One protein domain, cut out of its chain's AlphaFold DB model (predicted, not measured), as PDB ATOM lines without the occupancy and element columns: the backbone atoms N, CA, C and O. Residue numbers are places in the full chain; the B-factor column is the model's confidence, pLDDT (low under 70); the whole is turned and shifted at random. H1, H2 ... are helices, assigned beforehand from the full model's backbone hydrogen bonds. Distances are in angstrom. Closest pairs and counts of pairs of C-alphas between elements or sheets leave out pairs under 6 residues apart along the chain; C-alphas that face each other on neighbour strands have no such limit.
ATOM      1  N   ASN A   2     133.033  46.762 158.869       78.38
ATOM      2  CA  ASN A   2     132.145  46.190 157.836       78.38
ATOM      3  C   ASN A   2     132.833  45.816 156.515       78.38
ATOM      4  O   ASN A   2     132.432  44.855 155.873       78.38
ATOM      5  N   LEU A   3     133.881  46.535 156.106       87.38
ATOM      6  CA  LEU A   3     134.482  46.349 154.780       87.38
ATOM      7  C   LEU A   3     135.184  44.985 154.646       87.38
ATOM      8  O   LEU A   3     135.010  44.292 153.650       87.38
ATOM      9  N   THR A   4     135.878  44.544 155.699       88.38
ATOM     10  CA  THR A   4     136.498  43.212 155.770       88.38
ATOM     11  C   THR A   4     135.456  42.093 155.725       88.38
ATOM     12  O   THR A   4     135.635  41.122 154.999       88.38
ATOM     13  N   LEU A   5     134.336  42.243 156.447       89.81
ATOM     14  CA  LEU A   5     133.237  41.270 156.445       89.81
ATOM     15  C   LEU A   5     132.533  41.198 155.084       89.81
ATOM     16  O   LEU A   5     132.201  40.104 154.630       89.81
ATOM     17  N   ILE A   6     132.359  42.337 154.405       90.62
ATOM     18  CA  ILE A   6     131.795  42.400 153.050       90.62
ATOM     19  C   ILE A   6     132.716  41.677 152.061       90.62
ATOM     20  O   ILE A   6     132.244  40.832 151.303       90.62
ATOM     21  N   ILE A   7     134.027  41.940 152.109       91.44
ATOM     22  CA  ILE A   7     135.009  41.261 151.249       91.44
ATOM     23  C   ILE A   7     134.974  39.744 151.481       91.44
ATOM     24  O   ILE A   7     134.876  38.984 150.520       91.44
ATOM     25  N   ILE A   8     134.996  39.298 152.741       91.44
ATOM     26  CA  ILE A   8     134.924  37.867 153.077       91.44
ATOM     27  C   ILE A   8     133.621  37.253 152.548       91.44
ATOM     28  O   ILE A   8     133.653  36.192 151.932       91.44
ATOM     29  N   SER A   9     132.488  37.937 152.719       90.81
ATOM     30  CA  SER A   9     131.182  37.460 152.244       90.81
ATOM     31  C   SER A   9     131.145  37.291 150.723       90.81
ATOM     32  O   SER A   9     130.654  36.276 150.229       90.81
ATOM     33  N   ILE A  10     131.717  38.240 149.970       93.19
ATOM     34  CA  ILE A  10     131.816  38.162 148.504       93.19
ATOM     35  C   ILE A  10     132.689  36.975 148.081       93.19
ATOM     36  O   ILE A  10     132.307  36.226 147.183       93.19
ATOM     37  N   VAL A  11     133.831  36.763 148.742       91.19
ATOM     38  CA  VAL A  11     134.720  35.626 148.453       91.19
ATOM     39  C   VAL A  11     134.012  34.297 148.720       91.19
ATOM     40  O   VAL A  11     134.036  33.409 147.869       91.19
ATOM     41  N   VAL A  12     133.330  34.169 149.863       91.62
ATOM     42  CA  VAL A  12     132.580  32.955 150.224       91.62
ATOM     43  C   VAL A  12     131.470  32.671 149.209       91.62
ATOM     44  O   VAL A  12     131.348  31.538 148.740       91.62
ATOM     45  N   LEU A  13     130.703  33.690 148.808       93.19
ATOM     46  CA  LEU A  13     129.669  33.557 147.776       93.19
ATOM     47  C   LEU A  13     130.254  33.162 146.417       93.19
ATOM     48  O   LEU A  13     129.671  32.318 145.732       93.19
ATOM     49  N   GLY A  14     131.404  33.722 146.039       91.19
ATOM     50  CA  GLY A  14     132.110  33.364 144.809       91.19
ATOM     51  C   GLY A  14     132.527  31.894 144.794       91.19
ATOM     52  O   GLY A  14     132.223  31.174 143.842       91.19
ATOM     53  N   VAL A  15     133.145  31.418 145.880       88.25
ATOM     54  CA  VAL A  15     133.547  30.009 146.031       88.25
ATOM     55  C   VAL A  15     132.330  29.083 146.012       88.25
ATOM     56  O   VAL A  15     132.340  28.070 145.311       88.25
ATOM     57  N   PHE A  16     131.264  29.431 146.737       90.12
ATOM     58  CA  PHE A  16     130.034  28.641 146.760       90.12
ATOM     59  C   PHE A  16     129.395  28.545 145.370       90.12
ATOM     60  O   PHE A  16     129.092  27.444 144.909       90.12
ATOM     61  N   SER A  17     129.249  29.675 144.676       89.81
ATOM     62  CA  SER A  17     128.643  29.731 143.339       89.81
ATOM     63  C   SER A  17     129.459  28.936 142.321       89.81
ATOM     64  O   SER A  17     128.897  28.168 141.540       89.81
ATOM     65  N   PHE A  18     130.789  29.052 142.373       89.06
ATOM     66  CA  PHE A  18     131.683  28.273 141.520       89.06
ATOM     67  C   PHE A  18     131.552  26.768 141.785       89.06
ATOM     68  O   PHE A  18     131.408  25.984 140.848       89.06
ATOM     69  N   ASN A  19     131.515  26.349 143.053       86.56
ATOM     70  CA  ASN A  19     131.348  24.939 143.409       86.56
ATOM     71  C   ASN A  19     130.004  24.375 142.911       86.56
ATOM     72  O   ASN A  19     129.956  23.274 142.361       86.56
ATOM     73  N   GLN A  20     128.914  25.138 143.037       89.44
ATOM     74  CA  GLN A  20     127.612  24.718 142.507       89.44
ATOM     75  C   GLN A  20     127.600  24.631 140.980       89.44
ATOM     76  O   GLN A  20     127.051  23.680 140.425       89.44
ATOM     77  N   TYR A  21     128.263  25.563 140.294       91.38
ATOM     78  CA  TYR A  21     128.423  25.512 138.843       91.38
ATOM     79  C   TYR A  21     129.151  24.238 138.383       91.38
ATOM     80  O   TYR A  21     128.689  23.559 137.463       91.38
ATOM     81  N   ILE A  22     130.247  23.866 139.052       89.19
ATOM     82  CA  ILE A  22     130.990  22.630 138.764       89.19
ATOM     83  C   ILE A  22     130.124  21.388 139.011       89.19
ATOM     84  O   ILE A  22     130.083  20.491 138.166       89.19
ATOM     85  N   ARG A  23     129.384  21.343 140.129       89.00
ATOM     86  CA  ARG A  23     128.455  20.241 140.441       89.00
ATOM     87  C   ARG A  23     127.377  20.084 139.376       89.00
ATOM     88  O   ARG A  23     127.128  18.967 138.925       89.00
ATOM     89  N   TYR A  24     126.780  21.191 138.946       92.75
ATOM     90  CA  TYR A  24     125.766  21.192 137.897       92.75
ATOM     91  C   TYR A  24     126.325  20.690 136.560       92.75
ATOM     92  O   TYR A  24     125.725  19.817 135.933       92.75
ATOM     93  N   LYS A  25     127.503  21.177 136.144       93.00
ATOM     94  CA  LYS A  25     128.167  20.690 134.927       93.00
ATOM     95  C   LYS A  25     128.442  19.191 134.975       93.00
ATOM     96  O   LYS A  25     128.122  18.488 134.022       93.00
ATOM     97  N   ARG A  26     128.957  18.690 136.102       89.94
ATOM     98  CA  ARG A  26     129.215  17.255 136.285       89.94
ATOM     99  C   ARG A  26     127.922  16.449 136.190       89.94
ATOM    100  O   ARG A  26     127.894  15.450 135.485       89.94
ATOM    101  N   PHE A  27     126.857  16.890 136.858       91.19
ATOM    102  CA  PHE A  27     125.548  16.237 136.789       91.19
ATOM    103  C   PHE A  27     125.025  16.151 135.348       91.19
ATOM    104  O   PHE A  27     124.562  15.094 134.921       91.19
ATOM    105  N   LYS A  28     125.151  17.240 134.579       94.06
ATOM    106  CA  LYS A  28     124.756  17.271 133.168       94.06
ATOM    107  C   LYS A  28     125.566  16.281 132.324       94.06
ATOM    108  O   LYS A  28     124.965  15.490 131.606       94.06
ATOM    109  N   ALA A  29     126.895  16.288 132.446       92.06
ATOM    110  CA  ALA A  29     127.766  15.374 131.703       92.06
ATOM    111  C   ALA A  29     127.491  13.897 132.047       92.06
ATOM    112  O   ALA A  29     127.401  13.058 131.156       92.06
ATOM    113  N   VAL A  30     127.263  13.576 133.327       91.94
ATOM    114  CA  VAL A  30     126.909  12.215 133.773       91.94
ATOM    115  C   VAL A  30     125.569  11.754 133.197       91.94
ATOM    116  O   VAL A  30     125.457  10.626 132.726       91.94
ATOM    117  N   ASN A  31     124.544  12.609 133.205       93.50
ATOM    118  CA  ASN A  31     123.256  12.244 132.611       93.50
ATOM    119  C   ASN A  31     123.351  12.076 131.092       93.50
ATOM    120  O   ASN A  31     122.723  11.172 130.545       93.50
ATOM    121  N   ASN A  32     124.164  12.894 130.422       94.25
ATOM    122  CA  ASN A  32     124.425  12.730 128.997       94.25
ATOM    123  C   ASN A  32     125.072  11.374 128.691       94.25
ATOM    124  O   ASN A  32     124.659  10.739 127.728       94.25
ATOM    125  N   LEU A  33     126.014  10.885 129.513       93.25
ATOM    126  CA  LEU A  33     126.613   9.556 129.305       93.25
ATOM    127  C   LEU A  33     125.568   8.440 129.246       93.25
ATOM    128  O   LEU A  33     125.693   7.544 128.419       93.25
ATOM    129  N   LYS A  34     124.529   8.502 130.087       93.44
ATOM    130  CA  LYS A  34     123.436   7.514 130.077       93.44
ATOM    131  C   LYS A  34     122.656   7.562 128.765       93.44
ATOM    132  O   LYS A  34     122.486   6.540 128.118       93.44
ATOM    133  N   ILE A  35     122.284   8.763 128.324       95.00
ATOM    134  CA  ILE A  35     121.564   8.969 127.057       95.00
ATOM    135  C   ILE A  35     122.402   8.500 125.857       95.00
ATOM    136  O   ILE A  35     121.880   7.914 124.908       95.00
ATOM    137  N   ILE A  36     123.710   8.763 125.876       94.94
ATOM    138  CA  ILE A  36     124.624   8.344 124.810       94.94
ATOM    139  C   ILE A  36     124.805   6.823 124.831       94.94
ATOM    140  O   ILE A  36     124.809   6.205 123.769       94.94
ATOM    141  N   TYR A  37     124.888   6.209 126.011       95.19
ATOM    142  CA  TYR A  37     124.921   4.755 126.149       95.19
ATOM    143  C   TYR A  37     123.655   4.097 125.578       95.19
ATOM    144  O   TYR A  37     123.764   3.173 124.777       95.19
ATOM    145  N   ASP A  38     122.467   4.627 125.875       95.62
ATOM    146  CA  ASP A  38     121.213   4.121 125.298       95.62
ATOM    147  C   ASP A  38     121.230   4.204 123.759       95.62
ATOM    148  O   ASP A  38     120.733   3.324 123.054       95.62
ATOM    149  N   ARG A  39     121.855   5.250 123.197       95.50
ATOM    150  CA  ARG A  39     122.082   5.366 121.748       95.50
ATOM    151  C   ARG A  39     123.082   4.349 121.209       95.50
ATOM    152  O   ARG A  39     122.896   3.896 120.080       95.50
ATOM    153  N   MET A  40     124.119   4.005 121.973       94.75
ATOM    154  CA  MET A  40     125.031   2.918 121.617       94.75
ATOM    155  C   MET A  40     124.270   1.593 121.569       94.75
ATOM    156  O   MET A  40     124.338   0.915 120.553       94.75
ATOM    157  N   GLU A  41     123.468   1.257 122.582       94.75
ATOM    158  CA  GLU A  41     122.638   0.040 122.557       94.75
ATOM    159  C   GLU A  41     121.663   0.043 121.368       94.75
ATOM    160  O   GLU A  41     121.581  -0.932 120.616       94.75
ATOM    161  N   MET A  42     120.981   1.168 121.126       94.81
ATOM    162  CA  MET A  42     120.094   1.315 119.970       94.81
ATOM    163  C   MET A  42     120.819   1.142 118.631       94.81
ATOM    164  O   MET A  42     120.191   0.702 117.670       94.81
ATOM    165  N   TYR A  43     122.109   1.477 118.537       95.06
ATOM    166  CA  TYR A  43     122.894   1.248 117.325       95.06
ATOM    167  C   TYR A  43     122.992  -0.246 117.001       95.06
ATOM    168  O   TYR A  43     122.686  -0.639 115.874       95.06
ATOM    169  N   PHE A  44     123.331  -1.075 117.994       94.50
ATOM    170  CA  PHE A  44     123.405  -2.530 117.832       94.50
ATOM    171  C   PHE A  44     122.058  -3.123 117.415       94.50
ATOM    172  O   PHE A  44     122.010  -3.945 116.502       94.50
ATOM    173  N   VAL A  45     120.963  -2.649 118.020       93.38
ATOM    174  CA  VAL A  45     119.602  -3.080 117.667       93.38
ATOM    175  C   VAL A  45     119.242  -2.671 116.235       93.38
ATOM    176  O   VAL A  45     118.781  -3.498 115.457       93.38
ATOM    177  N   ARG A  46     119.469  -1.406 115.853       93.31
ATOM    178  CA  ARG A  46     119.088  -0.873 114.530       93.31
ATOM    179  C   ARG A  46     119.891  -1.459 113.378       93.31
ATOM    180  O   ARG A  46     119.381  -1.531 112.266       93.31
ATOM    181  N   LYS A  47     121.159  -1.786 113.618       93.19
ATOM    182  CA  LYS A  47     122.052  -2.381 112.619       93.19
ATOM    183  C   LYS A  47     122.008  -3.911 112.633       93.19
ATOM    184  O   LYS A  47     122.756  -4.517 111.877       93.19
ATOM    185  N   GLU A  48     121.162  -4.509 113.479       92.19
ATOM    186  CA  GLU A  48     121.011  -5.963 113.633       92.19
ATOM    187  C   GLU A  48     122.358  -6.673 113.873       92.19
ATOM    188  O   GLU A  48     122.622  -7.763 113.364       92.19
ATOM    189  N   ILE A  49     123.244  -6.037 114.649       91.00
ATOM    190  CA  ILE A  49     124.584  -6.568 114.921       91.00
ATOM    191  C   ILE A  49     124.461  -7.760 115.868       91.00
ATOM    192  O   ILE A  49     123.968  -7.637 116.990       91.00
ATOM    193  N   ILE A  50     124.968  -8.914 115.434       90.81
ATOM    194  CA  ILE A  50     125.038 -10.114 116.268       90.81
ATOM    195  C   ILE A  50     126.074  -9.883 117.374       90.81
ATOM    196  O   ILE A  50     127.259  -9.682 117.105       90.81
ATOM    197  N   LEU A  51     125.619  -9.915 118.627       90.00
ATOM    198  CA  LEU A  51     126.464  -9.712 119.801       90.00
ATOM    199  C   LEU A  51     127.404 -10.905 120.001       90.00
ATOM    200  O   LEU A  51     126.972 -11.997 120.370       90.00
ATOM    201  N   ASN A  52     128.697 -10.679 119.787       90.88
ATOM    202  CA  ASN A  52     129.754 -11.580 120.232       90.88
ATOM    203  C   ASN A  52     130.242 -11.167 121.637       90.88
ATOM    204  O   ASN A  52     129.835 -10.137 122.182       90.88
ATOM    205  N   ASN A  53     131.123 -11.972 122.235       87.19
ATOM    206  CA  ASN A  53     131.644 -11.696 123.577       87.19
ATOM    207  C   ASN A  53     132.386 -10.355 123.666       87.19
ATOM    208  O   ASN A  53     132.299  -9.688 124.695       87.19
ATOM    209  N   ASP A  54     133.067  -9.942 122.597       85.31
ATOM    210  CA  ASP A  54     133.852  -8.707 122.574       85.31
ATOM    211  C   ASP A  54     132.946  -7.473 122.546       85.31
ATOM    212  O   ASP A  54     133.149  -6.544 123.321       85.31
ATOM    213  N   TYR A  55     131.861  -7.502 121.768       89.44
ATOM    214  CA  TYR A  55     130.826  -6.469 121.772       89.44
ATOM    215  C   TYR A  55     130.093  -6.380 123.106       89.44
ATOM    216  O   TYR A  55     129.762  -5.284 123.559       89.44
ATOM    217  N   ILE A  56     129.861  -7.516 123.765       88.31
ATOM    218  CA  ILE A  56     129.260  -7.534 125.099       88.31
ATOM    219  C   ILE A  56     130.206  -6.887 126.117       88.31
ATOM    220  O   ILE A  56     129.761  -6.040 126.890       88.31
ATOM    221  N   ALA A  57     131.488  -7.259 126.119       83.19
ATOM    222  CA  ALA A  57     132.501  -6.676 127.004       83.19
ATOM    223  C   ALA A  57     132.680  -5.168 126.757       83.19
ATOM    224  O   ALA A  57     132.731  -4.354 127.686       83.19
ATOM    225  N   PHE A  58     132.671  -4.781 125.482       86.25
ATOM    226  CA  PHE A  58     132.696  -3.396 125.046       86.25
ATOM    227  C   PHE A  58     131.495  -2.625 125.607       86.25
ATOM    228  O   PHE A  58     131.683  -1.692 126.379       86.25
ATOM    229  N   LEU A  59     130.255  -3.052 125.342       89.44
ATOM    230  CA  LEU A  59     129.053  -2.383 125.863       89.44
ATOM    231  C   LEU A  59     129.004  -2.354 127.396       89.44
ATOM    232  O   LEU A  59     128.646  -1.330 127.978       89.44
ATOM    233  N   LYS A  60     129.414  -3.434 128.070       88.25
ATOM    234  CA  LYS A  60     129.521  -3.468 129.537       88.25
ATOM    235  C   LYS A  60     130.450  -2.386 130.071       88.25
ATOM    236  O   LYS A  60     130.110  -1.754 131.069       88.25
ATOM    237  N   SER A  61     131.573  -2.137 129.399       84.62
ATOM    238  CA  SER A  61     132.505  -1.067 129.761       84.62
ATOM    239  C   SER A  61     131.807   0.297 129.762       84.62
ATOM    240  O   SER A  61     131.817   0.994 130.778       84.62
ATOM    241  N   PHE A  62     131.096   0.649 128.685       88.81
ATOM    242  CA  PHE A  62     130.347   1.914 128.613       88.81
ATOM    243  C   PHE A  62     129.205   1.984 129.630       88.81
ATOM    244  O   PHE A  62     128.998   3.027 130.253       88.81
ATOM    245  N   LYS A  63     128.492   0.873 129.845       90.62
ATOM    246  CA  LYS A  63     127.423   0.777 130.845       90.62
ATOM    247  C   LYS A  63     127.944   1.035 132.252       90.62
ATOM    248  O   LYS A  63     127.339   1.779 133.017       90.62
ATOM    249  N   ASN A  64     129.077   0.431 132.597       87.50
ATOM    250  CA  ASN A  64     129.678   0.595 133.910       87.50
ATOM    251  C   ASN A  64     130.064   2.051 134.157       87.50
ATOM    252  O   ASN A  64     129.787   2.560 135.238       87.50
ATOM    253  N   LEU A  65     130.616   2.739 133.157       87.69
ATOM    254  CA  LEU A  65     130.978   4.154 133.269       87.69
ATOM    255  C   LEU A  65     129.762   5.088 133.315       87.69
ATOM    256  O   LEU A  65     129.800   6.106 134.004       87.69
ATOM    257  N   SER A  66     128.676   4.752 132.615       89.69
ATOM    258  CA  SER A  66     127.447   5.556 132.632       89.69
ATOM    259  C   SER A  66     126.650   5.392 133.934       89.69
ATOM    260  O   SER A  66     126.015   6.346 134.399       89.69
ATOM    261  N   VAL A  67     126.696   4.205 134.548       87.44
ATOM    262  CA  VAL A  67     126.045   3.906 135.833       87.44
ATOM    263  C   VAL A  67     126.893   4.378 137.016       87.44
ATOM    264  O   VAL A  67     126.340   4.973 137.939       87.44
ATOM    265  N   ASN A  68     128.211   4.168 136.956       87.06
ATOM    266  CA  ASN A  68     129.173   4.426 138.031       87.06
ATOM    267  C   ASN A  68     130.245   5.445 137.571       87.06
ATOM    268  O   ASN A  68     131.409   5.096 137.344       87.06
ATOM    269  N   PRO A  69     129.883   6.730 137.395       85.38
ATOM    270  CA  PRO A  69     130.787   7.764 136.886       85.38
ATOM    271  C   PRO A  69     131.936   8.118 137.849       85.38
ATOM    272  O   PRO A  69     132.827   8.891 137.500       85.38
ATOM    273  N   GLU A  70     131.933   7.607 139.077       84.19
ATOM    274  CA  GLU A  70     133.056   7.661 140.013       84.19
ATOM    275  C   GLU A  70     134.308   6.949 139.489       84.19
ATOM    276  O   GLU A  70     135.411   7.355 139.847       84.19
ATOM    277  N   TYR A  71     134.171   5.978 138.579       83.00
ATOM    278  CA  TYR A  71     135.323   5.366 137.909       83.00
ATOM    279  C   TYR A  71     136.066   6.338 136.985       83.00
ATOM    280  O   TYR A  71     137.240   6.124 136.692       83.00
ATOM    281  N   LEU A  72     135.414   7.434 136.582       83.88
ATOM    282  CA  LEU A  72     136.016   8.537 135.830       83.88
ATOM    283  C   LEU A  72     136.659   9.589 136.747       83.88
ATOM    284  O   LEU A  72     137.098  10.644 136.281       83.88
ATOM    285  N   ASP A  73     136.691   9.358 138.063       83.25
ATOM    286  CA  ASP A  73     137.490  10.188 138.951       83.25
ATOM    287  C   ASP A  73     138.974   9.962 138.667       83.25
ATOM    288  O   ASP A  73     139.459   8.832 138.615       83.25
ATOM    289  N   ILE A  74     139.722  11.050 138.519       77.81
ATOM    290  CA  ILE A  74     141.138  10.993 138.186       77.81
ATOM    291  C   ILE A  74     141.964  10.215 139.220       77.81
ATOM    292  O   ILE A  74     142.945   9.575 138.848       77.81
ATOM    293  N   GLN A  75     141.567  10.210 140.498       76.25
ATOM    294  CA  GLN A  75     142.244   9.401 141.518       76.25
ATOM    295  C   GLN A  75     142.064   7.903 141.255       76.25
ATOM    296  O   GLN A  75     143.017   7.133 141.370       76.25
ATOM    297  N   VAL A  76     140.850   7.508 140.866       80.19
ATOM    298  CA  VAL A  76     140.503   6.123 140.538       80.19
ATOM    299  C   VAL A  76     141.189   5.704 139.240       80.19
ATOM    300  O   VAL A  76     141.811   4.646 139.197       80.19
ATOM    301  N   LEU A  77     141.189   6.567 138.221       77.94
ATOM    302  CA  LEU A  77     141.907   6.333 136.965       77.94
ATOM    303  C   LEU A  77     143.413   6.137 137.194       77.94
ATOM    304  O   LEU A  77     144.003   5.192 136.669       77.94
ATOM    305  N   MET A  78     144.034   6.983 138.021       73.19
ATOM    306  CA  MET A  78     145.446   6.835 138.390       73.19
ATOM    307  C   MET A  78     145.709   5.519 139.137       73.19
ATOM    308  O   MET A  78     146.708   4.854 138.861       73.19
ATOM    309  N   ALA A  79     144.827   5.122 140.057       73.44
ATOM    310  CA  ALA A  79     144.957   3.860 140.784       73.44
ATOM    311  C   ALA A  79     144.826   2.640 139.853       73.44
ATOM    312  O   ALA A  79     145.658   1.731 139.912       73.44
ATOM    313  N   ASN A  80     143.840   2.656 138.952       72.56
ATOM    314  CA  ASN A  80     143.609   1.596 137.969       72.56
ATOM    315  C   ASN A  80     144.806   1.434 137.031       72.56
ATOM    316  O   ASN A  80     145.281   0.316 136.836       72.56
ATOM    317  N   LYS A  81     145.365   2.543 136.532       73.06
ATOM    318  CA  LYS A  81     146.603   2.527 135.744       73.06
ATOM    319  C   LYS A  81     147.727   1.803 136.475       73.06
ATOM    320  O   LYS A  81     148.296   0.852 135.949       73.06
ATOM    321  N   MET A  82     148.040   2.241 137.697       69.56
ATOM    322  CA  MET A  82     149.147   1.676 138.474       69.56
ATOM    323  C   MET A  82     148.961   0.175 138.726       69.56
ATOM    324  O   MET A  82     149.938  -0.569 138.804       69.56
ATOM    325  N   MET A  83     147.716  -0.280 138.875       73.00
ATOM    326  CA  MET A  83     147.393  -1.694 139.028       73.00
ATOM    327  C   MET A  83     147.593  -2.479 137.724       73.00
ATOM    328  O   MET A  83     148.188  -3.555 137.757       73.00
ATOM    329  N   LEU A  84     147.137  -1.951 136.587       70.88
ATOM    330  CA  LEU A  84     147.259  -2.601 135.277       70.88
ATOM    331  C   LEU A  84     148.707  -2.636 134.771       70.88
ATOM    332  O   LEU A  84     149.134  -3.662 134.243       70.88
ATOM    333  N   GLU A  85     149.487  -1.576 135.013       69.00
ATOM    334  CA  GLU A  85     150.933  -1.548 134.744       69.00
ATOM    335  C   GLU A  85     151.655  -2.661 135.505       69.00
ATOM    336  O   GLU A  85     152.435  -3.410 134.922       69.00
ATOM    337  N   LYS A  86     151.346  -2.833 136.798       73.12
ATOM    338  CA  LYS A  86     151.927  -3.911 137.618       73.12
ATOM    339  C   LYS A  86     151.560  -5.307 137.126       73.12
ATOM    340  O   LYS A  86     152.326  -6.240 137.345       73.12
ATOM    341  N   LYS A  87     150.388  -5.457 136.506       71.38
ATOM    342  CA  LYS A  87     149.899  -6.729 135.967       71.38
ATOM    343  C   LYS A  87     150.366  -7.002 134.531       71.38
ATOM    344  O   LYS A  87     150.141  -8.104 134.047       71.38
ATOM    345  N   GLY A  88     150.986  -6.032 133.848       68.81
ATOM    346  CA  GLY A  88     151.399  -6.160 132.445       68.81
ATOM    347  C   GLY A  88     150.240  -6.210 131.439       68.81
ATOM    348  O   GLY A  88     150.464  -6.517 130.278       68.81
ATOM    349  N   MET A  89     149.012  -5.898 131.864       67.12
ATOM    350  CA  MET A  89     147.783  -6.050 131.061       67.12
ATOM    351  C   MET A  89     147.392  -4.782 130.293       67.12
ATOM    352  O   MET A  89     146.335  -4.729 129.670       67.12
ATOM    353  N   LEU A  90     148.213  -3.736 130.382       64.19
ATOM    354  CA  LEU A  90     147.876  -2.417 129.858       64.19
ATOM    355  C   LEU A  90     147.816  -2.437 128.322       64.19
ATOM    356  O   LEU A  90     146.830  -2.034 127.733       64.19
ATOM    357  N   VAL A  91     148.809  -3.010 127.649       65.50
ATOM    358  CA  VAL A  91     148.885  -2.952 126.178       65.50
ATOM    359  C   VAL A  91     147.818  -3.818 125.489       65.50
ATOM    360  O   VAL A  91     147.248  -3.407 124.479       65.50
ATOM    361  N   ASP A  92     147.509  -4.991 126.046       65.62
ATOM    362  CA  ASP A  92     146.628  -5.969 125.392       65.62
ATOM    363  C   ASP A  92     145.144  -5.560 125.429       65.62
ATOM    364  O   ASP A  92     144.408  -5.807 124.472       65.62
ATOM    365  N   GLY A  93     144.702  -4.899 126.506       67.19
ATOM    366  CA  GLY A  93     143.319  -4.429 126.647       67.19
ATOM    367  C   GLY A  93     142.969  -3.303 125.673       67.19
ATOM    368  O   GLY A  93     141.944  -3.374 124.996       67.19
ATOM    369  N   ALA A  94     143.845  -2.301 125.543       68.88
ATOM    370  CA  ALA A  94     143.624  -1.185 124.622       68.88
ATOM    371  C   ALA A  94     143.573  -1.646 123.166       68.88
ATOM    372  O   ALA A  94     142.648  -1.292 122.445       68.88
ATOM    373  N   LYS A  95     144.487  -2.534 122.758       76.12
ATOM    374  CA  LYS A  95     144.483  -3.059 121.391       76.12
ATOM    375  C   LYS A  95     143.161  -3.754 121.046       76.12
ATOM    376  O   LYS A  95     142.598  -3.524 119.981       76.12
ATOM    377  N   LYS A  96     142.640  -4.574 121.964       75.50
ATOM    378  CA  LYS A  96     141.358  -5.265 121.776       75.50
ATOM    379  C   LYS A  96     140.174  -4.293 121.725       75.50
ATOM    380  O   LYS A  96     139.220  -4.521 120.978       75.50
ATOM    381  N   PHE A  97     140.220  -3.221 122.516       81.75
ATOM    382  CA  PHE A  97     139.214  -2.160 122.481       81.75
ATOM    383  C   PHE A  97     139.185  -1.470 121.117       81.75
ATOM    384  O   PHE A  97     138.115  -1.367 120.521       81.75
ATOM    385  N   ASP A  98     140.353  -1.069 120.613       81.25
ATOM    386  CA  ASP A  98     140.494  -0.372 119.335       81.25
ATOM    387  C   ASP A  98     140.000  -1.243 118.176       81.25
ATOM    388  O   ASP A  98     139.170  -0.804 117.382       81.25
ATOM    389  N   GLU A  99     140.406  -2.517 118.140       84.88
ATOM    390  CA  GLU A  99     139.938  -3.486 117.139       84.88
ATOM    391  C   GLU A  99     138.404  -3.639 117.159       84.88
ATOM    392  O   GLU A  99     137.762  -3.710 116.107       84.88
ATOM    393  N   THR A 100     137.799  -3.643 118.352       86.44
ATOM    394  CA  THR A 100     136.338  -3.741 118.518       86.44
ATOM    395  C   THR A 100     135.627  -2.452 118.098       86.44
ATOM    396  O   THR A 100     134.551  -2.499 117.505       86.44
ATOM    397  N   LEU A 101     136.206  -1.286 118.391       86.81
ATOM    398  CA  LEU A 101     135.649   0.008 117.998       86.81
ATOM    399  C   LEU A 101     135.685   0.183 116.475       86.81
ATOM    400  O   LEU A 101     134.701   0.621 115.876       86.81
ATOM    401  N   GLU A 102     136.799  -0.184 115.842       87.88
ATOM    402  CA  GLU A 102     136.979  -0.090 114.393       87.88
ATOM    403  C   GLU A 102     136.011  -1.005 113.625       87.88
ATOM    404  O   GLU A 102     135.535  -0.632 112.545       87.88
ATOM    405  N   SER A 103     135.646  -2.164 114.187       88.81
ATOM    406  CA  SER A 103     134.717  -3.102 113.545       88.81
ATOM    407  C   SER A 103     133.257  -2.627 113.529       88.81
ATOM    408  O   SER A 103     132.480  -3.084 112.688       88.81
ATOM    409  N   LEU A 104     132.872  -1.683 114.400       86.50
ATOM    410  CA  LEU A 104     131.508  -1.133 114.488       86.50
ATOM    411  C   LEU A 104     131.194  -0.090 113.401       86.50
ATOM    412  O   LEU A 104     130.069   0.401 113.311       86.50
ATOM    413  N   GLY A 105     132.158   0.216 112.531       83.19
ATOM    414  CA  GLY A 105     131.959   1.045 111.347       83.19
ATOM    415  C   GLY A 105     131.852   2.549 111.627       83.19
ATOM    416  O   GLY A 105     131.776   3.028 112.758       83.19
ATOM    417  N   LYS A 106     131.842   3.340 110.546       86.69
ATOM    418  CA  LYS A 106     131.946   4.812 110.619       86.69
ATOM    419  C   LYS A 106     130.750   5.495 111.284       86.69
ATOM    420  O   LYS A 106     130.922   6.564 111.854       86.69
ATOM    421  N   ASP A 107     129.568   4.886 111.235       88.75
ATOM    422  CA  ASP A 107     128.349   5.450 111.830       88.75
ATOM    423  C   ASP A 107     128.358   5.387 113.367       88.75
ATOM    424  O   ASP A 107     127.647   6.152 114.018       88.75
ATOM    425  N   PHE A 108     129.144   4.476 113.951       91.56
ATOM    426  CA  PHE A 108     129.269   4.341 115.401       91.56
ATOM    427  C   PHE A 108     130.227   5.383 115.995       91.56
ATOM    428  O   PHE A 108     129.985   5.905 117.084       91.56
ATOM    429  N   MET A 109     131.275   5.746 115.247       89.56
ATOM    430  CA  MET A 109     132.334   6.658 115.692       89.56
ATOM    431  C   MET A 109     131.813   8.005 116.243       89.56
ATOM    432  O   MET A 109     132.282   8.418 117.301       89.56
ATOM    433  N   PRO A 110     130.811   8.684 115.644       91.88
ATOM    434  CA  PRO A 110     130.245   9.901 116.229       91.88
ATOM    435  C   PRO A 110     129.594   9.686 117.604       91.88
ATOM    436  O   PRO A 110     129.687  10.553 118.469       91.88
ATOM    437  N   ILE A 111     128.941   8.537 117.825       93.00
ATOM    438  CA  ILE A 111     128.317   8.197 119.116       93.00
ATOM    439  C   ILE A 111     129.409   7.957 120.161       93.00
ATOM    440  O   ILE A 111     129.321   8.467 121.277       93.00
ATOM    441  N   PHE A 112     130.457   7.228 119.772       91.06
ATOM    442  CA  PHE A 112     131.638   7.018 120.601       91.06
ATOM    443  C   PHE A 112     132.318   8.340 120.979       91.06
ATOM    444  O   PHE A 112     132.511   8.602 122.161       91.06
ATOM    445  N   GLN A 113     132.592   9.218 120.011       89.25
ATOM    446  CA  GLN A 113     133.212  10.522 120.259       89.25
ATOM    447  C   GLN A 113     132.376  11.396 121.200       89.25
ATOM    448  O   GLN A 113     132.917  12.144 122.010       89.25
ATOM    449  N   GLU A 114     131.047  11.332 121.121       91.44
ATOM    450  CA  GLU A 114     130.186  12.061 122.051       91.44
ATOM    451  C   GLU A 114     130.299  11.518 123.480       91.44
ATOM    452  O   GLU A 114     130.357  12.301 124.435       91.44
ATOM    453  N   PHE A 115     130.376  10.194 123.628       91.38
ATOM    454  CA  PHE A 115     130.626   9.558 124.917       91.38
ATOM    455  C   PHE A 115     131.994   9.980 125.463       91.38
ATOM    456  O   PHE A 115     132.076  10.485 126.582       91.38
ATOM    457  N   ASP A 116     133.039   9.872 124.642       86.88
ATOM    458  CA  ASP A 116     134.408  10.244 124.992       86.88
ATOM    459  C   ASP A 116     134.507  11.706 125.453       86.88
ATOM    460  O   ASP A 116     135.012  12.005 126.538       86.88
ATOM    461  N   ASN A 117     133.889  12.630 124.719       88.50
ATOM    462  CA  ASN A 117     133.852  14.041 125.098       88.50
ATOM    463  C   ASN A 117     133.210  14.273 126.479       88.50
ATOM    464  O   ASN A 117     133.722  15.070 127.272       88.50
ATOM    465  N   ASN A 118     132.115  13.574 126.798       90.00
ATOM    466  CA  ASN A 118     131.455  13.707 128.101       90.00
ATOM    467  C   ASN A 118     132.279  13.059 129.226       90.00
ATOM    468  O   ASN A 118     132.371  13.637 130.313       90.00
ATOM    469  N   THR A 119     132.928  11.913 128.984       88.25
ATOM    470  CA  THR A 119     133.844  11.322 129.978       88.25
ATOM    471  C   THR A 119     135.027  12.251 130.256       88.25
ATOM    472  O   THR A 119     135.329  12.536 131.416       88.25
ATOM    473  N   THR A 120     135.607  12.843 129.211       85.25
ATOM    474  CA  THR A 120     136.679  13.839 129.304       85.25
ATOM    475  C   THR A 120     136.261  15.044 130.135       85.25
ATOM    476  O   THR A 120     137.038  15.555 130.948       85.25
ATOM    477  N   GLU A 121     135.039  15.544 129.935       87.75
ATOM    478  CA  GLU A 121     134.511  16.650 130.728       87.75
ATOM    479  C   GLU A 121     134.405  16.260 132.209       87.75
ATOM    480  O   GLU A 121     134.828  17.029 133.073       87.75
ATOM    481  N   ILE A 122     133.940  15.048 132.523       88.94
ATOM    482  CA  ILE A 122     133.865  14.541 133.903       88.94
ATOM    483  C   ILE A 122     135.258  14.422 134.537       88.94
ATOM    484  O   ILE A 122     135.438  14.826 135.694       88.94
ATOM    485  N   ILE A 123     136.252  13.933 133.792       86.25
ATOM    486  CA  ILE A 123     137.648  13.848 134.246       86.25
ATOM    487  C   ILE A 123     138.191  15.254 134.530       86.25
ATOM    488  O   ILE A 123     138.696  15.519 135.624       86.25
ATOM    489  N   LYS A 124     138.002  16.202 133.601       84.19
ATOM    490  CA  LYS A 124     138.413  17.608 133.770       84.19
ATOM    491  C   LYS A 124     137.765  18.254 134.994       84.19
ATOM    492  O   LYS A 124     138.438  18.945 135.754       84.19
ATOM    493  N   LEU A 125     136.476  18.008 135.218       87.12
ATOM    494  CA  LEU A 125     135.755  18.513 136.389       87.12
ATOM    495  C   LEU A 125     136.217  17.852 137.697       87.12
ATOM    496  O   LEU A 125     136.031  18.433 138.765       87.12
ATOM    497  N   SER A 126     136.839  16.672 137.644       83.69
ATOM    498  CA  SER A 126     137.425  16.029 138.827       83.69
ATOM    499  C   SER A 126     138.708  16.730 139.300       83.69
ATOM    500  O   SER A 126     138.990  16.737 140.493       83.69
ATOM    501  N   LEU A 127     139.429  17.427 138.412       79.38
ATOM    502  CA  LEU A 127     140.659  18.167 138.750       79.38
ATOM    503  C   LEU A 127     140.432  19.387 139.639       79.38
ATOM    504  O   LEU A 127     141.331  19.828 140.350       79.38
ATOM    505  N   VAL A 128     139.246  19.978 139.541       80.75
ATOM    506  CA  VAL A 128     138.881  21.177 140.301       80.75
ATOM    507  C   VAL A 128     138.199  20.830 141.618       80.75
ATOM    508  O   VAL A 128     137.828  21.732 142.371       80.75
ATOM    509  N   LYS A 129     138.020  19.537 141.916       79.12
ATOM    510  CA  LYS A 129     137.457  19.141 143.195       79.12
ATOM    511  C   LYS A 129     138.447  19.433 144.334       79.12
ATOM    512  O   LYS A 129     139.649  19.194 144.187       79.12
ATOM    513  N   PRO A 130     137.957  19.908 145.492       76.56
ATOM    514  CA  PRO A 130     138.812  20.208 146.637       76.56
ATOM    515  C   PRO A 130     139.638  19.016 147.141       76.56
ATOM    516  O   PRO A 130     140.782  19.202 147.542       76.56
ATOM    517  N   ASP A 131     139.081  17.804 147.108       76.25
ATOM    518  CA  ASP A 131     139.749  16.560 147.513       76.25
ATOM    519  C   ASP A 131     140.952  16.229 146.618       76.25
ATOM    520  O   ASP A 131     142.035  15.919 147.118       76.25
ATOM    521  N   PHE A 132     140.807  16.370 145.300       78.44
ATOM    522  CA  PHE A 132     141.895  16.171 144.353       78.44
ATOM    523  C   PHE A 132     142.959  17.263 144.455       78.44
ATOM    524  O   PHE A 132     144.153  16.960 144.466       78.44
ATOM    525  N   LEU A 133     142.550  18.529 144.586       77.88
ATOM    526  CA  LEU A 133     143.481  19.640 144.793       77.88
ATOM    527  C   LEU A 133     144.294  19.445 146.076       77.88
ATOM    528  O   LEU A 133     145.513  19.629 146.076       77.88
ATOM    529  N   PHE A 134     143.643  19.002 147.152       77.81
ATOM    530  CA  PHE A 134     144.313  18.645 148.395       77.81
ATOM    531  C   PHE A 134     145.288  17.477 148.191       77.81
ATOM    532  O   PHE A 134     146.457  17.585 148.566       77.81
ATOM    533  N   PHE A 135     144.862  16.405 147.521       73.69
ATOM    534  CA  PHE A 135     145.704  15.250 147.205       73.69
ATOM    535  C   PHE A 135     146.958  15.625 146.397       73.69
ATOM    536  O   PHE A 135     148.078  15.297 146.802       73.69
ATOM    537  N   ILE A 136     146.805  16.370 145.294       73.25
ATOM    538  CA  ILE A 136     147.946  16.836 144.495       73.25
ATOM    539  C   ILE A 136     148.839  17.768 145.307       73.25
ATOM    540  O   ILE A 136     150.059  17.634 145.232       73.25
ATOM    541  N   SER A 137     148.277  18.670 146.117       76.38
ATOM    542  CA  SER A 137     149.090  19.566 146.947       76.38
ATOM    543  C   SER A 137     149.999  18.788 147.906       76.38
ATOM    544  O   SER A 137     151.188  19.095 148.010       76.38
ATOM    545  N   GLN A 138     149.493  17.711 148.521       76.06
ATOM    546  CA  GLN A 138     150.289  16.837 149.383       76.06
ATOM    547  C   GLN A 138     151.362  16.074 148.607       76.06
ATOM    548  O   GLN A 138     152.491  15.950 149.088       76.06
ATOM    549  N   LEU A 139     151.038  15.556 147.419       68.94
ATOM    550  CA  LEU A 139     152.003  14.851 146.571       68.94
ATOM    551  C   LEU A 139     153.131  15.770 146.110       68.94
ATOM    552  O   LEU A 139     154.303  15.396 146.202       68.94
ATOM    553  N   VAL A 140     152.788  16.976 145.654       71.88
ATOM    554  CA  VAL A 140     153.757  18.000 145.263       71.88
ATOM    555  C   VAL A 140     154.626  18.361 146.458       71.88
ATOM    556  O   VAL A 140     155.845  18.324 146.331       71.88
ATOM    557  N   PHE A 141     154.042  18.613 147.633       73.88
ATOM    558  CA  PHE A 141     154.799  18.967 148.835       73.88
ATOM    559  C   PHE A 141     155.760  17.849 149.277       73.88
ATOM    560  O   PHE A 141     156.949  18.091 149.484       73.88
ATOM    561  N   LYS A 142     155.285  16.595 149.338       68.75
ATOM    562  CA  LYS A 142     156.110  15.423 149.691       68.75
ATOM    563  C   LYS A 142     157.256  15.192 148.709       68.75
ATOM    564  O   LYS A 142     158.358  14.849 149.133       68.75
ATOM    565  N   LYS A 143     157.013  15.343 147.403       65.31
ATOM    566  CA  LYS A 143     158.052  15.143 146.384       65.31
ATOM    567  C   LYS A 143     159.000  16.343 146.278       65.31
ATOM    568  O   LYS A 143     160.191  16.136 146.070       65.31
ATOM    569  N   TRP A 144     158.521  17.566 146.513       66.12
ATOM    570  CA  TRP A 144     159.346  18.779 146.579       66.12
ATOM    571  C   TRP A 144     160.397  18.711 147.694       66.12
ATOM    572  O   TRP A 144     161.517  19.177 147.500       66.12
ATOM    573  N   LEU A 145     160.072  18.049 148.809       66.19
ATOM    574  CA  LEU A 145     161.011  17.754 149.897       66.19
ATOM    575  C   LEU A 145     162.078  16.698 149.538       66.19
ATOM    576  O   LEU A 145     163.095  16.632 150.221       66.19
ATOM    577  N   LYS A 146     161.876  15.874 148.494       64.75
ATOM    578  CA  LYS A 146     162.801  14.786 148.099       64.75
ATOM    579  C   LYS A 146     163.624  15.077 146.834       64.75
ATOM    580  O   LYS A 146     164.799  14.736 146.810       64.75
ATOM    581  N   SER A 147     163.044  15.671 145.785       61.34
ATOM    582  CA  SER A 147     163.736  16.072 144.539       61.34
ATOM    583  C   SER A 147     162.830  16.983 143.695       61.34
ATOM    584  O   SER A 147     161.723  16.597 143.314       61.34
ATOM    585  N   LYS A 148     163.280  18.210 143.380       57.69
ATOM    586  CA  LYS A 148     162.459  19.236 142.697       57.69
ATOM    587  C   LYS A 148     162.133  18.920 141.228       57.69
ATOM    588  O   LYS A 148     161.082  19.347 140.755       57.69
ATOM    589  N   LYS A 149     163.014  18.224 140.496       56.97
ATOM    590  CA  LYS A 149     162.860  17.993 139.043       56.97
ATOM    591  C   LYS A 149     162.050  16.732 138.720       56.97
ATOM    592  O   LYS A 149     161.180  16.789 137.855       56.97
ATOM    593  N   ASP A 150     162.228  15.656 139.485       58.94
ATOM    594  CA  ASP A 150     161.539  14.378 139.229       58.94
ATOM    595  C   ASP A 150     160.045  14.435 139.586       58.94
ATOM    596  O   ASP A 150     159.209  13.767 138.978       58.94
ATOM    597  N   ALA A 151     159.682  15.289 140.549       58.06
ATOM    598  CA  ALA A 151     158.320  15.441 141.052       58.06
ATOM    599  C   ALA A 151     157.327  15.940 139.994       58.06
ATOM    600  O   ALA A 151     156.257  15.362 139.807       58.06
ATOM    601  N   ILE A 152     157.693  17.028 139.312       60.38
ATOM    602  CA  ILE A 152     156.840  17.695 138.324       60.38
ATOM    603  C   ILE A 152     156.723  16.823 137.074       60.38
ATOM    604  O   ILE A 152     155.652  16.740 136.479       60.38
ATOM    605  N   GLN A 153     157.807  16.147 136.695       64.50
ATOM    606  CA  GLN A 153     157.853  15.325 135.493       64.50
ATOM    607  C   GLN A 153     156.999  14.056 135.635       64.50
ATOM    608  O   GLN A 153     156.236  13.757 134.721       64.50
ATOM    609  N   SER A 154     157.027  13.397 136.802       63.97
ATOM    610  CA  SER A 154     156.143  12.256 137.094       63.97
ATOM    611  C   SER A 154     154.666  12.667 137.186       63.97
ATOM    612  O   SER A 154     153.807  12.002 136.625       63.97
ATOM    613  N   ILE A 155     154.340  13.781 137.851       65.31
ATOM    614  CA  ILE A 155     152.938  14.231 137.940       65.31
ATOM    615  C   ILE A 155     152.422  14.626 136.553       65.31
ATOM    616  O   ILE A 155     151.279  14.341 136.207       65.31
ATOM    617  N   LYS A 156     153.273  15.240 135.721       69.12
ATOM    618  CA  LYS A 156     152.932  15.576 134.339       69.12
ATOM    619  C   LYS A 156     152.698  14.327 133.486       69.12
ATOM    620  O   LYS A 156     151.784  14.359 132.671       69.12
ATOM    621  N   SER A 157     153.471  13.250 133.655       66.19
ATOM    622  CA  SER A 157     153.218  11.987 132.943       66.19
ATOM    623  C   SER A 157     151.939  11.297 133.416       66.19
ATOM    624  O   SER A 157     151.178  10.808 132.587       66.19
ATOM    625  N   ASP A 158     151.666  11.314 134.723       64.69
ATOM    626  CA  ASP A 158     150.474  10.688 135.309       64.69
ATOM    627  C   ASP A 158     149.197  11.441 134.914       64.69
ATOM    628  O   ASP A 158     148.200  10.829 134.537       64.69
ATOM    629  N   LEU A 159     149.248  12.777 134.903       65.81
ATOM    630  CA  LEU A 159     148.170  13.613 134.379       65.81
ATOM    631  C   LEU A 159     148.008  13.435 132.870       65.81
ATOM    632  O   LEU A 159     146.889  13.250 132.414       65.81
ATOM    633  N   LYS A 160     149.100  13.451 132.089       66.88
ATOM    634  CA  LYS A 160     149.034  13.247 130.631       66.88
ATOM    635  C   LYS A 160     148.345  11.927 130.283       66.88
ATOM    636  O   LYS A 160     147.583  11.900 129.330       66.88
ATOM    637  N   TYR A 161     148.581  10.880 131.069       61.19
ATOM    638  CA  TYR A 161     147.891   9.604 130.921       61.19
ATOM    639  C   TYR A 161     146.407   9.684 131.297       61.19
ATOM    640  O   TYR A 161     145.571   9.211 130.547       61.19
ATOM    641  N   ALA A 162     146.052  10.339 132.406       57.72
ATOM    642  CA  ALA A 162     144.643  10.549 132.760       57.72
ATOM    643  C   ALA A 162     143.864  11.378 131.716       57.72
ATOM    644  O   ALA A 162     142.638  11.341 131.700       57.72
ATOM    645  N   PHE A 163     144.572  12.128 130.866       56.06
ATOM    646  CA  PHE A 163     144.020  12.859 129.724       56.06
ATOM    647  C   PHE A 163     144.163  12.131 128.376       56.06
ATOM    648  O   PHE A 163     143.681  12.649 127.371       56.06
ATOM    649  N   ALA A 164     144.835  10.978 128.322       57.84
ATOM    650  CA  ALA A 164     144.815  10.092 127.161       57.84
ATOM    651  C   ALA A 164     143.542   9.233 127.275       57.84
ATOM    652  O   ALA A 164     143.516   8.214 127.958       57.84
ATOM    653  N   ASN A 165     142.435   9.736 126.723       54.88
ATOM    654  CA  ASN A 165     141.087   9.278 127.078       54.88
ATOM    655  C   ASN A 165     140.682   7.901 126.531       54.88
ATOM    656  O   ASN A 165     139.964   7.189 127.230       54.88
ATOM    657  N   ASP A 166     141.154   7.499 125.347       51.75
ATOM    658  CA  ASP A 166     140.850   6.168 124.784       51.75
ATOM    659  C   ASP A 166     141.380   5.053 125.704       51.75
ATOM    660  O   ASP A 166     140.727   4.045 125.986       51.75
ATOM    661  N   GLU A 167     142.544   5.309 126.293       54.06
ATOM    662  CA  GLU A 167     143.145   4.511 127.351       54.06
ATOM    663  C   GLU A 167     142.310   4.582 128.643       54.06
ATOM    664  O   GLU A 167     141.950   3.557 129.212       54.06
ATOM    665  N   ALA A 168     141.910   5.769 129.106       53.94
ATOM    666  CA  ALA A 168     141.120   5.893 130.333       53.94
ATOM    667  C   ALA A 168     139.779   5.135 130.272       53.94
ATOM    668  O   ALA A 168     139.414   4.486 131.254       53.94
ATOM    669  N   ILE A 169     139.061   5.174 129.144       58.47
ATOM    670  CA  ILE A 169     137.788   4.458 128.945       58.47
ATOM    671  C   ILE A 169     138.021   2.951 128.820       58.47
ATOM    672  O   ILE A 169     137.365   2.183 129.530       58.47
ATOM    673  N   SER A 170     138.969   2.519 127.978       57.41
ATOM    674  CA  SER A 170     139.287   1.093 127.833       57.41
ATOM    675  C   SER A 170     139.739   0.483 129.163       57.41
ATOM    676  O   SER A 170     139.257  -0.577 129.544       57.41
ATOM    677  N   TYR A 171     140.559   1.177 129.955       56.31
ATOM    678  CA  TYR A 171     141.079   0.650 131.221       56.31
ATOM    679  C   TYR A 171     140.116   0.758 132.403       56.31
ATOM    680  O   TYR A 171     140.102  -0.136 133.251       56.31
ATOM    681  N   SER A 172     139.308   1.819 132.485       56.03
ATOM    682  CA  SER A 172     138.282   1.935 133.534       56.03
ATOM    683  C   SER A 172     137.103   0.992 133.297       56.03
ATOM    684  O   SER A 172     136.533   0.492 134.262       56.03
ATOM    685  N   GLY A 173     136.779   0.701 132.036       52.84
ATOM    686  CA  GLY A 173     135.759  -0.269 131.656       52.84
ATOM    687  C   GLY A 173     136.222  -1.727 131.733       52.84
ATOM    688  O   GLY A 173     135.551  -2.539 132.369       52.84
ATOM    689  N   MET A 174     137.386  -2.054 131.154       49.78
ATOM    690  CA  MET A 174     137.900  -3.433 131.093       49.78
ATOM    691  C   MET A 174     138.574  -3.896 132.386       49.78
ATOM    692  O   MET A 174     138.489  -5.071 132.729       49.78
ATOM    693  N   GLY A 175     139.225  -3.005 133.145       46.03
ATOM    694  CA  GLY A 175     139.862  -3.367 134.421       46.03
ATOM    695  C   GLY A 175     138.875  -3.896 135.472       46.03
ATOM    696  O   GLY A 175     139.280  -4.610 136.388       46.03
ATOM    697  N   LEU A 176     137.583  -3.592 135.303       47.44
ATOM    698  CA  LEU A 176     136.481  -4.076 136.135       47.44
ATOM    699  C   LEU A 176     135.959  -5.461 135.725       47.44
ATOM    700  O   LEU A 176     135.268  -6.081 136.521       47.44
TER     701      LEU A 176
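Overview. This is residues 2 to 176 of the 179 residues of an uncharacterized protein of Robertkochia marina (UniProt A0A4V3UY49). One very long helix, H1, runs along one side of a body of shorter helices, and its residues 2 to 18 stick out. In the body the short last helix H9 lies in the middle with H2 to H6 round it, and H7 and H8 make a hairpin to one side. The 175 printed residues have nine named helices, H1 to H9, and no named strand: all helix, mostly crossed. The whole is loose, with a radius of gyration of the C-alphas of 19.5 A, and spans 69 by 40 by 23 A.

Arrangement. H1, residues 2 to 46, touches H6, residues 109 to 126, with residues 22 to 40 alone, at a shallow tilt of 25 degrees, opposite ways; the closest C-alphas, of Ala 29 and Asn 118, are 5.4 A apart. H1, with residues 30 to 41 alone, and H2, residues 53 to 67, form a helical hairpin, closest at the C-alphas of Lys 34 and Ser 66, 5.1 A. The hub is H9, residues 165 to 174, touching six helices. It is about perpendicular to H2 at 77 degrees, with closest C-alphas Ser 61 and Gly 173, 3.8 A, and to H5, residues 90 to 103, at 79 degrees. H9 touches H4, residues 74 to 87, and only just H3, residues 69 to 72, with 3 pairs of C-alphas within 8 A. H7, residues 130 to 144, and H8, residues 148 to 162, form a helical hairpin; H8 only just touches H9, with 3 pairs, only at the corner. Every O i to N i+4 pair is within hydrogen-bond range in H2, H4, H6, H7 and H9, against 40 of 41 in H1, 9 of 10 in H5 and 9 of 11 in H8; H3 is too short for one.

Along the chain. H1 runs 65.3 A from C-alpha 2 at (132.145, 46.190, 157.836). H6 measures 25.5 A and H8 22.2 A. H9 ends with C-alpha 174 at (137.900, -3.433, 131.093).

Size, cuts and confidence. The C-alphas farthest apart, of Asn 2 and Ile 50, are 70.3 A apart. The printed part has no cut; the link H1 to H2 is short, the others tight. Mean pLDDT of the printed part is 80.0; residues 88 to 94 and 142 to 176 are among those under 70.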